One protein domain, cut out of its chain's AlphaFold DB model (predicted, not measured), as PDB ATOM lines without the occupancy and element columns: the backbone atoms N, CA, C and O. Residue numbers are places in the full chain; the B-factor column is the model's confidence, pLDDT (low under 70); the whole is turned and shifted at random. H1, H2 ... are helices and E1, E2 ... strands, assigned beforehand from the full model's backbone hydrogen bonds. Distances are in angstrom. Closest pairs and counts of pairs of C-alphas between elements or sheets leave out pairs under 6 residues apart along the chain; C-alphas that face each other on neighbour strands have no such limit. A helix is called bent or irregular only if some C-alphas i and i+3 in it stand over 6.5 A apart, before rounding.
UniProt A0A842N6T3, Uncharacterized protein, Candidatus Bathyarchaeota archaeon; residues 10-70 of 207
ATOM      1  N   PHE A  10     -19.569  44.243  -2.128       90.06
ATOM      2  CA  PHE A  10     -19.205  45.555  -2.654       90.06
ATOM      3  C   PHE A  10     -20.443  46.329  -3.084       90.06
ATOM      4  O   PHE A  10     -21.398  45.761  -3.617       90.06
ATOM      5  N   THR A  11     -20.395  47.639  -2.863       92.94
ATOM      6  CA  THR A  11     -21.448  48.581  -3.238       92.94
ATOM      7  C   THR A  11     -21.068  49.252  -4.550       92.94
ATOM      8  O   THR A  11     -19.982  49.817  -4.685       92.94
ATOM      9  N   LEU A  12     -21.952  49.160  -5.535       92.19
ATOM     10  CA  LEU A  12     -21.822  49.851  -6.810       92.19
ATOM     11  C   LEU A  12     -22.090  51.353  -6.634       92.19
ATOM     12  O   LEU A  12     -22.708  51.778  -5.660       92.19
ATOM     13  N   ALA A  13     -21.663  52.165  -7.604       93.31
ATOM     14  CA  ALA A  13     -21.856  53.620  -7.565       93.31
ATOM     15  C   ALA A  13     -23.340  54.048  -7.492       93.31
ATOM     16  O   ALA A  13     -23.637  55.146  -7.035       93.31
ATOM     17  N   ASP A  14     -24.262  53.178  -7.913       93.94
ATOM     18  CA  ASP A  14     -25.714  53.381  -7.840       93.94
ATOM     19  C   ASP A  14     -26.351  52.873  -6.529       93.94
ATOM     20  O   ASP A  14     -27.572  52.854  -6.399       93.94
ATOM     21  N   GLY A  15     -25.538  52.443  -5.560       94.19
ATOM     22  CA  GLY A  15     -25.985  51.952  -4.256       94.19
ATOM     23  C   GLY A  15     -26.388  50.476  -4.227       94.19
ATOM     24  O   GLY A  15     -26.645  49.952  -3.143       94.19
ATOM     25  N   ARG A  16     -26.417  49.769  -5.367       91.94
ATOM     26  CA  ARG A  16     -26.666  48.318  -5.369       91.94
ATOM     27  C   ARG A  16     -25.523  47.579  -4.683       91.94
ATOM     28  O   ARG A  16     -24.354  47.830  -4.964       91.94
ATOM     29  N   GLU A  17     -25.863  46.617  -3.837       92.62
ATOM     30  CA  GLU A  17     -24.891  45.767  -3.153       92.62
ATOM     31  C   GLU A  17     -24.808  44.392  -3.823       92.62
ATOM     32  O   GLU A  17     -25.823  43.740  -4.084       92.62
ATOM     33  N   ILE A  18     -23.588  43.934  -4.098       87.56
ATOM     34  CA  ILE A  18     -23.321  42.581  -4.584       87.56
ATOM     35  C   ILE A  18     -22.643  41.815  -3.462       87.56
ATOM     36  O   ILE A  18     -21.519  42.130  -3.079       87.56
ATOM     37  N   HIS A  19     -23.315  40.775  -2.971       88.81
ATOM     38  CA  HIS A  19     -22.792  39.890  -1.943       88.81
ATOM     39  C   HIS A  19     -22.408  38.540  -2.558       88.81
ATOM     40  O   HIS A  19     -23.192  37.903  -3.252       88.81
ATOM     41  N   SER A  20     -21.214  38.043  -2.254       85.12
ATOM     42  CA  SER A  20     -20.712  36.733  -2.711       85.12
ATOM     43  C   SER A  20     -21.697  35.573  -2.477       85.12
ATOM     44  O   SER A  20     -21.844  34.709  -3.333       85.12
ATOM     45  N   ARG A  21     -22.431  35.586  -1.353       84.06
ATOM     46  CA  ARG A  21     -23.488  34.597  -1.024       84.06
ATOM     47  C   ARG A  21     -24.715  34.622  -1.950       84.06
ATOM     48  O   ARG A  21     -25.459  33.649  -1.963       84.06
ATOM     49  N   THR A  22     -24.959  35.703  -2.692       86.50
ATOM     50  CA  THR A  22     -26.099  35.810  -3.623       86.50
ATOM     51  C   THR A  22     -25.704  35.543  -5.077       86.50
ATOM     52  O   THR A  22     -26.569  35.504  -5.954       86.50
ATOM     53  N   VAL A  23     -24.413  35.309  -5.344       87.06
ATOM     54  CA  VAL A  23     -23.906  34.953  -6.672       87.06
ATOM     55  C   VAL A  23     -24.397  33.556  -7.043       87.06
ATOM     56  O   VAL A  23     -24.018  32.562  -6.432       87.06
ATOM     57  N   ARG A  24     -25.245  33.484  -8.075       88.88
ATOM     58  CA  ARG A  24     -25.834  32.227  -8.580       88.88
ATOM     59  C   ARG A  24     -25.015  31.542  -9.670       88.88
ATOM     60  O   ARG A  24     -25.386  30.477 -10.143       88.88
ATOM     61  N   GLY A  25     -23.920  32.165 -10.079       91.75
ATOM     62  CA  GLY A  25     -23.008  31.660 -11.088       91.75
ATOM     63  C   GLY A  25     -22.147  32.781 -11.644       91.75
ATOM     64  O   GLY A  25     -22.317  33.952 -11.301       91.75
ATOM     65  N   VAL A  26     -21.203  32.409 -12.495       92.75
ATOM     66  CA  VAL A  26     -20.228  33.332 -13.068       92.75
ATOM     67  C   VAL A  26     -20.196  33.165 -14.574       92.75
ATOM     68  O   VAL A  26     -19.969  32.069 -15.081       92.75
ATOM     69  N   LEU A  27     -20.368  34.269 -15.291       93.94
ATOM     70  CA  LEU A  27     -20.007  34.371 -16.698       93.94
ATOM     71  C   LEU A  27     -18.565  34.874 -16.783       93.94
ATOM     72  O   LEU A  27     -18.292  36.046 -16.525       93.94
ATOM     73  N   ASN A  28     -17.632  33.995 -17.130       94.12
ATOM     74  CA  ASN A  28     -16.230  34.367 -17.192       94.12
ATOM     75  C   ASN A  28     -15.872  34.976 -18.552       94.12
ATOM     76  O   ASN A  28     -15.857  34.289 -19.575       94.12
ATOM     77  N   ARG A  29     -15.544  36.268 -18.548       92.75
ATOM     78  CA  ARG A  29     -15.145  37.056 -19.727       92.75
ATOM     79  C   ARG A  29     -13.705  37.562 -19.627       92.75
ATOM     80  O   ARG A  29     -13.324  38.497 -20.326       92.75
ATOM     81  N   LEU A  30     -12.888  36.964 -18.760       91.31
ATOM     82  CA  LEU A  30     -11.487  37.341 -18.621       91.31
ATOM     83  C   LEU A  30     -10.669  36.722 -19.760       91.31
ATOM     84  O   LEU A  30     -10.440  35.516 -19.780       91.31
ATOM     85  N   ARG A  31     -10.255  37.541 -20.734       85.69
ATOM     86  CA  ARG A  31      -9.439  37.080 -21.873       85.69
ATOM     87  C   ARG A  31      -7.958  36.967 -21.510       85.69
ATOM     88  O   ARG A  31      -7.320  35.976 -21.842       85.69
ATOM     89  N   TRP A  32      -7.445  37.964 -20.798       85.31
ATOM     90  CA  TRP A  32      -6.038  38.091 -20.432       85.31
ATOM     91  C   TRP A  32      -5.922  38.508 -18.972       85.31
ATOM     92  O   TRP A  32      -6.775  39.246 -18.473       85.31
ATOM     93  N   ALA A  33      -4.850  38.087 -18.304       87.81
ATOM     94  CA  ALA A  33      -4.506  38.669 -17.017       87.81
ATOM     95  C   ALA A  33      -4.177  40.168 -17.215       87.81
ATOM     96  O   ALA A  33      -3.475  40.521 -18.167       87.81
ATOM     97  N   PRO A  34      -4.679  41.077 -16.363       85.94
ATOM     98  CA  PRO A  34      -4.350  42.496 -16.426       85.94
ATOM     99  C   PRO A  34      -2.874  42.729 -16.069       85.94
ATOM    100  O   PRO A  34      -2.517  42.943 -14.917       85.94
ATOM    101  N   VAL A  35      -2.011  42.722 -17.086       86.69
ATOM    102  CA  VAL A  35      -0.553  42.894 -16.940       86.69
ATOM    103  C   VAL A  35      -0.077  44.342 -17.081       86.69
ATOM    104  O   VAL A  35       1.120  44.595 -17.028       86.69
ATOM    105  N   LYS A  36      -0.980  45.323 -17.240       85.25
ATOM    106  CA  LYS A  36      -0.597  46.737 -17.457       85.25
ATOM    107  C   LYS A  36       0.349  47.274 -16.376       85.25
ATOM    108  O   LYS A  36       1.250  48.043 -16.687       85.25
ATOM    109  N   ASN A  37       0.186  46.823 -15.134       81.50
ATOM    110  CA  ASN A  37       1.027  47.249 -14.014       81.50
ATOM    111  C   ASN A  37       2.436  46.624 -14.041       81.50
ATOM    112  O   ASN A  37       3.333  47.147 -13.386       81.50
ATOM    113  N   LEU A  38       2.664  45.567 -14.834       86.38
ATOM    114  CA  LEU A  38       3.987  44.951 -15.008       86.38
ATOM    115  C   LEU A  38       4.946  45.816 -15.837       86.38
ATOM    116  O   LEU A  38       6.129  45.499 -15.938       86.38
ATOM    117  N   ILE A  39       4.479  46.928 -16.418       84.38
ATOM    118  CA  ILE A  39       5.361  47.877 -17.111       84.38
ATOM    119  C   ILE A  39       6.452  48.430 -16.179       84.38
ATOM    120  O   ILE A  39       7.564  48.698 -16.634       84.38
ATOM    121  N   TYR A  40       6.156  48.525 -14.878       87.62
ATOM    122  CA  TYR A  40       7.084  48.966 -13.833       87.62
ATOM    123  C   TYR A  40       7.982  47.842 -13.294       87.62
ATOM    124  O   TYR A  40       8.916  48.111 -12.542       87.62
ATOM    125  N   THR A  41       7.721  46.590 -13.676       89.25
ATOM    126  CA  THR A  41       8.548  45.428 -13.339       89.25
ATOM    127  C   THR A  41       9.773  45.373 -14.252       89.25
ATOM    128  O   THR A  41       9.697  45.732 -15.439       89.25
ATOM    129  N   ARG A  42      10.904  44.904 -13.710       91.50
ATOM    130  CA  ARG A  42      12.146  44.720 -14.470       91.50
ATOM    131  C   ARG A  42      11.906  43.785 -15.660       91.50
ATOM    132  O   ARG A  42      11.178  42.809 -15.489       91.50
ATOM    133  N   PRO A  43      12.479  44.048 -16.850       88.62
ATOM    134  CA  PRO A  43      12.239  43.229 -18.038       88.62
ATOM    135  C   PRO A  43      12.431  41.725 -17.802       88.62
ATOM    136  O   PRO A  43      11.585  40.945 -18.227       88.62
ATOM    137  N   GLU A  44      13.472  41.342 -17.061       92.06
ATOM    138  CA  GLU A  44      13.782  39.954 -16.703       92.06
ATOM    139  C   GLU A  44      12.738  39.274 -15.796       92.06
ATOM    140  O   GLU A  44      12.625  38.053 -15.793       92.06
ATOM    141  N   GLU A  45      11.935  40.041 -15.056       92.69
ATOM    142  CA  GLU A  45      10.916  39.526 -14.130       92.69
ATOM    143  C   GLU A  45       9.512  39.492 -14.754       92.69
ATOM    144  O   GLU A  45       8.597  38.889 -14.194       92.69
ATOM    145  N   ARG A  46       9.304  40.136 -15.912       91.50
ATOM    146  CA  ARG A  46       7.967  40.292 -16.518       91.50
ATOM    147  C   ARG A  46       7.343  38.970 -16.931       91.50
ATOM    148  O   ARG A  46       6.136  38.800 -16.760       91.50
ATOM    149  N   GLU A  47       8.136  38.052 -17.478       89.62
ATOM    150  CA  GLU A  47       7.641  36.739 -17.895       89.62
ATOM    151  C   GLU A  47       7.179  35.928 -16.682       89.62
ATOM    152  O   GLU A  47       6.034  35.479 -16.640       89.62
ATOM    153  N   TYR A  48       8.022  35.852 -15.648       91.44
ATOM    154  CA  TYR A  48       7.682  35.208 -14.382       91.44
ATOM    155  C   TYR A  48       6.434  35.834 -13.741       91.44
ATOM    156  O   TYR A  48       5.476  35.134 -13.419       91.44
ATOM    157  N   ALA A  49       6.381  37.164 -13.633       92.69
ATOM    158  CA  ALA A  49       5.226  37.866 -13.075       92.69
ATOM    159  C   ALA A  49       3.941  37.635 -13.893       92.69
ATOM    160  O   ALA A  49       2.848  37.560 -13.330       92.69
ATOM    161  N   THR A  50       4.054  37.491 -15.217       90.75
ATOM    162  CA  THR A  50       2.918  37.153 -16.087       90.75
ATOM    163  C   THR A  50       2.412  35.738 -15.811       90.75
ATOM    164  O   THR A  50       1.199  35.537 -15.722       90.75
ATOM    165  N   GLN A  51       3.316  34.769 -15.631       90.56
ATOM    166  CA  GLN A  51       2.964  33.389 -15.285       90.56
ATOM    167  C   GLN A  51       2.297  33.303 -13.905       90.56
ATOM    168  O   GLN A  51       1.248  32.673 -13.777       90.56
ATOM    169  N   GLU A  52       2.830  34.005 -12.903       93.25
ATOM    170  CA  GLU A  52       2.241  34.078 -11.558       93.25
ATOM    171  C   GLU A  52       0.844  34.711 -11.577       93.25
ATOM    172  O   GLU A  52      -0.091  34.183 -10.973       93.25
ATOM    173  N   LEU A  53       0.652  35.805 -12.326       92.62
ATOM    174  CA  LEU A  53      -0.677  36.398 -12.498       92.62
ATOM    175  C   LEU A  53      -1.639  35.426 -13.185       92.62
ATOM    176  O   LEU A  53      -2.781  35.285 -12.747       92.62
ATOM    177  N   LEU A  54      -1.202  34.729 -14.235       90.62
ATOM    178  CA  LEU A  54      -2.029  33.732 -14.913       90.62
ATOM    179  C   LEU A  54      -2.430  32.591 -13.963       90.62
ATOM    180  O   LEU A  54      -3.605  32.208 -13.936       90.62
ATOM    181  N   ALA A  55      -1.491  32.082 -13.162       91.19
ATOM    182  CA  ALA A  55      -1.737  31.051 -12.157       91.19
ATOM    183  C   ALA A  55      -2.719  31.536 -11.082       91.19
ATOM    184  O   ALA A  55      -3.686  30.836 -10.763       91.19
ATOM    185  N   PHE A  56      -2.536  32.764 -10.591       92.81
ATOM    186  CA  PHE A  56      -3.444  33.409  -9.649       92.81
ATOM    187  C   PHE A  56      -4.870  33.506 -10.207       92.81
ATOM    188  O   PHE A  56      -5.805  33.018  -9.571       92.81
ATOM    189  N   PHE A  57      -5.057  34.075 -11.404       93.19
ATOM    190  CA  PHE A  57      -6.388  34.223 -12.007       93.19
ATOM    191  C   PHE A  57      -7.038  32.874 -12.301       93.19
ATOM    192  O   PHE A  57      -8.234  32.711 -12.068       93.19
ATOM    193  N   THR A  58      -6.261  31.895 -12.762       91.69
ATOM    194  CA  THR A  58      -6.754  30.533 -12.999       91.69
ATOM    195  C   THR A  58      -7.261  29.911 -11.698       91.69
ATOM    196  O   THR A  58      -8.413  29.480 -11.634       91.69
ATOM    197  N   SER A  59      -6.442  29.928 -10.642       91.06
ATOM    198  CA  SER A  59      -6.810  29.421  -9.314       91.06
ATOM    199  C   SER A  59      -8.048  30.130  -8.761       91.06
ATOM    200  O   SER A  59      -9.025  29.488  -8.368       91.06
ATOM    201  N   TRP A  60      -8.070  31.461  -8.828       91.19
ATOM    202  CA  TRP A  60      -9.194  32.267  -8.366       91.19
ATOM    203  C   TRP A  60     -10.497  31.934  -9.105       91.19
ATOM    204  O   TRP A  60     -11.509  31.655  -8.462       91.19
ATOM    205  N   LEU A  61     -10.470  31.869 -10.440       92.19
ATOM    206  CA  LEU A  61     -11.623  31.489 -11.264       92.19
ATOM    207  C   LEU A  61     -12.108  30.056 -10.967       92.19
ATOM    208  O   LEU A  61     -13.312  29.782 -11.022       92.19
ATOM    209  N   HIS A  62     -11.202  29.134 -10.626       90.19
ATOM    210  CA  HIS A  62     -11.568  27.778 -10.207       90.19
ATOM    211  C   HIS A  62     -12.308  27.750  -8.866       90.19
ATOM    212  O   HIS A  62     -13.233  26.940  -8.718       90.19
ATOM    213  N   CYS A  63     -11.972  28.658  -7.951       89.25
ATOM    214  CA  CYS A  63     -12.604  28.804  -6.639       89.25
ATOM    215  C   CYS A  63     -13.964  29.521  -6.670       89.25
ATOM    216  O   CYS A  63     -14.677  29.505  -5.668       89.25
ATOM    217  N   LEU A  64     -14.354  30.138  -7.792       88.31
ATOM    218  CA  LEU A  64     -15.632  30.847  -7.879       88.31
ATOM    219  C   LEU A  64     -16.849  29.905  -7.766       88.31
ATOM    220  O   LEU A  64     -16.785  28.762  -8.257       88.31
ATOM    221  N   PRO A  65     -17.972  30.401  -7.189       85.81
ATOM    222  CA  PRO A  65     -19.226  29.660  -7.087       85.81
ATOM    223  C   PRO A  65     -19.665  29.102  -8.437       85.81
ATOM    224  O   PRO A  65     -19.569  29.762  -9.476       85.81
ATOM    225  N   LYS A  66     -20.127  27.854  -8.426       88.44
ATOM    226  CA  LYS A  66     -20.620  27.190  -9.630       88.44
ATOM    227  C   LYS A  66     -22.080  27.607  -9.916       88.44
ATOM    228  O   LYS A  66     -22.780  28.003  -8.989       88.44
ATOM    229  N   PRO A  67     -22.509  27.551 -11.194       92.19
ATOM    230  CA  PRO A  67     -21.699  27.212 -12.356       92.19
ATOM    231  C   PRO A  67     -20.847  28.408 -12.805       92.19
ATOM    232  O   PRO A  67     -21.259  29.560 -12.738       92.19
ATOM    233  N   VAL A  68     -19.650  28.110 -13.307       92.69
ATOM    234  CA  VAL A  68     -18.808  29.082 -14.017       92.69
ATOM    235  C   VAL A  68     -18.911  28.731 -15.499       92.69
ATOM    236  O   VAL A  68     -18.500  27.635 -15.884       92.69
ATOM    237  N   LEU A  69     -19.500  29.608 -16.310       93.50
ATOM    238  CA  LEU A  69     -19.570  29.473 -17.766       93.50
ATOM    239  C   LEU A  69     -18.269  30.001 -18.371       93.50
ATOM    240  O   LEU A  69     -17.739  31.008 -17.900       93.50
ATOM    241  N   ASN A  70     -17.753  29.314 -19.395       92.00
ATOM    242  CA  ASN A  70     -16.416  29.543 -19.959       92.00
ATOM    243  C   ASN A  70     -15.316  29.506 -18.888       92.00
ATOM    244  O   ASN A  70     -14.517  30.430 -18.737       92.00
TER     245      ASN A  70
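What this domain is: This is residues 10 to 70 of the 207 residues of an uncharacterized protein of Candidatus Bathyarchaeota archaeon (UniProt A0A842N6T3). A hairpin-like turn with the short strand E1 sits at one end, where residues 12 to 17 stick out; a long link leads to the short helix H1, and the long helix H2 folds back from there. The 61 printed residues are mostly helix by class, with under half in named elements, ordered E1, H1, H2. The whole is loose, radius of gyration of the C-alphas 15.2 A, spanning 42 by 27 by 16 A.

How they stand to each other: E1, residues 17 to 19, pairs with no named strand; residues 10 to 11 pair antiparallel with 17 to 18. E1 is apart from H1, residues 36 to 40, and H2, residues 43 to 63. H1 and H2 only just touch, with 3 pairs of C-alphas within 8 A, closest Leu 38 and Arg 46 at 6.3 A; H2 touches with residues 46 to 50 alone. Residues 26 to 27 pair parallel with 68 to 69. O i to N i+4 pairs within hydrogen-bond range are 0 of 1 in H1, with 2 of 2 for i+3, and 15 of 17 in H2.

Where its parts are: E1 begins at C-alpha 17 (-24.891, 45.767, -3.153). H1 is 8.8 A long. H2, 30.9 A, ends at C-alpha 63 (-12.604, 28.804, -6.639); it is irregular, C-alphas 44 and 47 being 7.0 A apart.

The domain as a whole: The farthest C-alphas, Gly 15 and Glu 44, are 43.4 A apart. The printed part has no cut. E1 to H1 is a long link. No printed residue is under 70 in pLDDT.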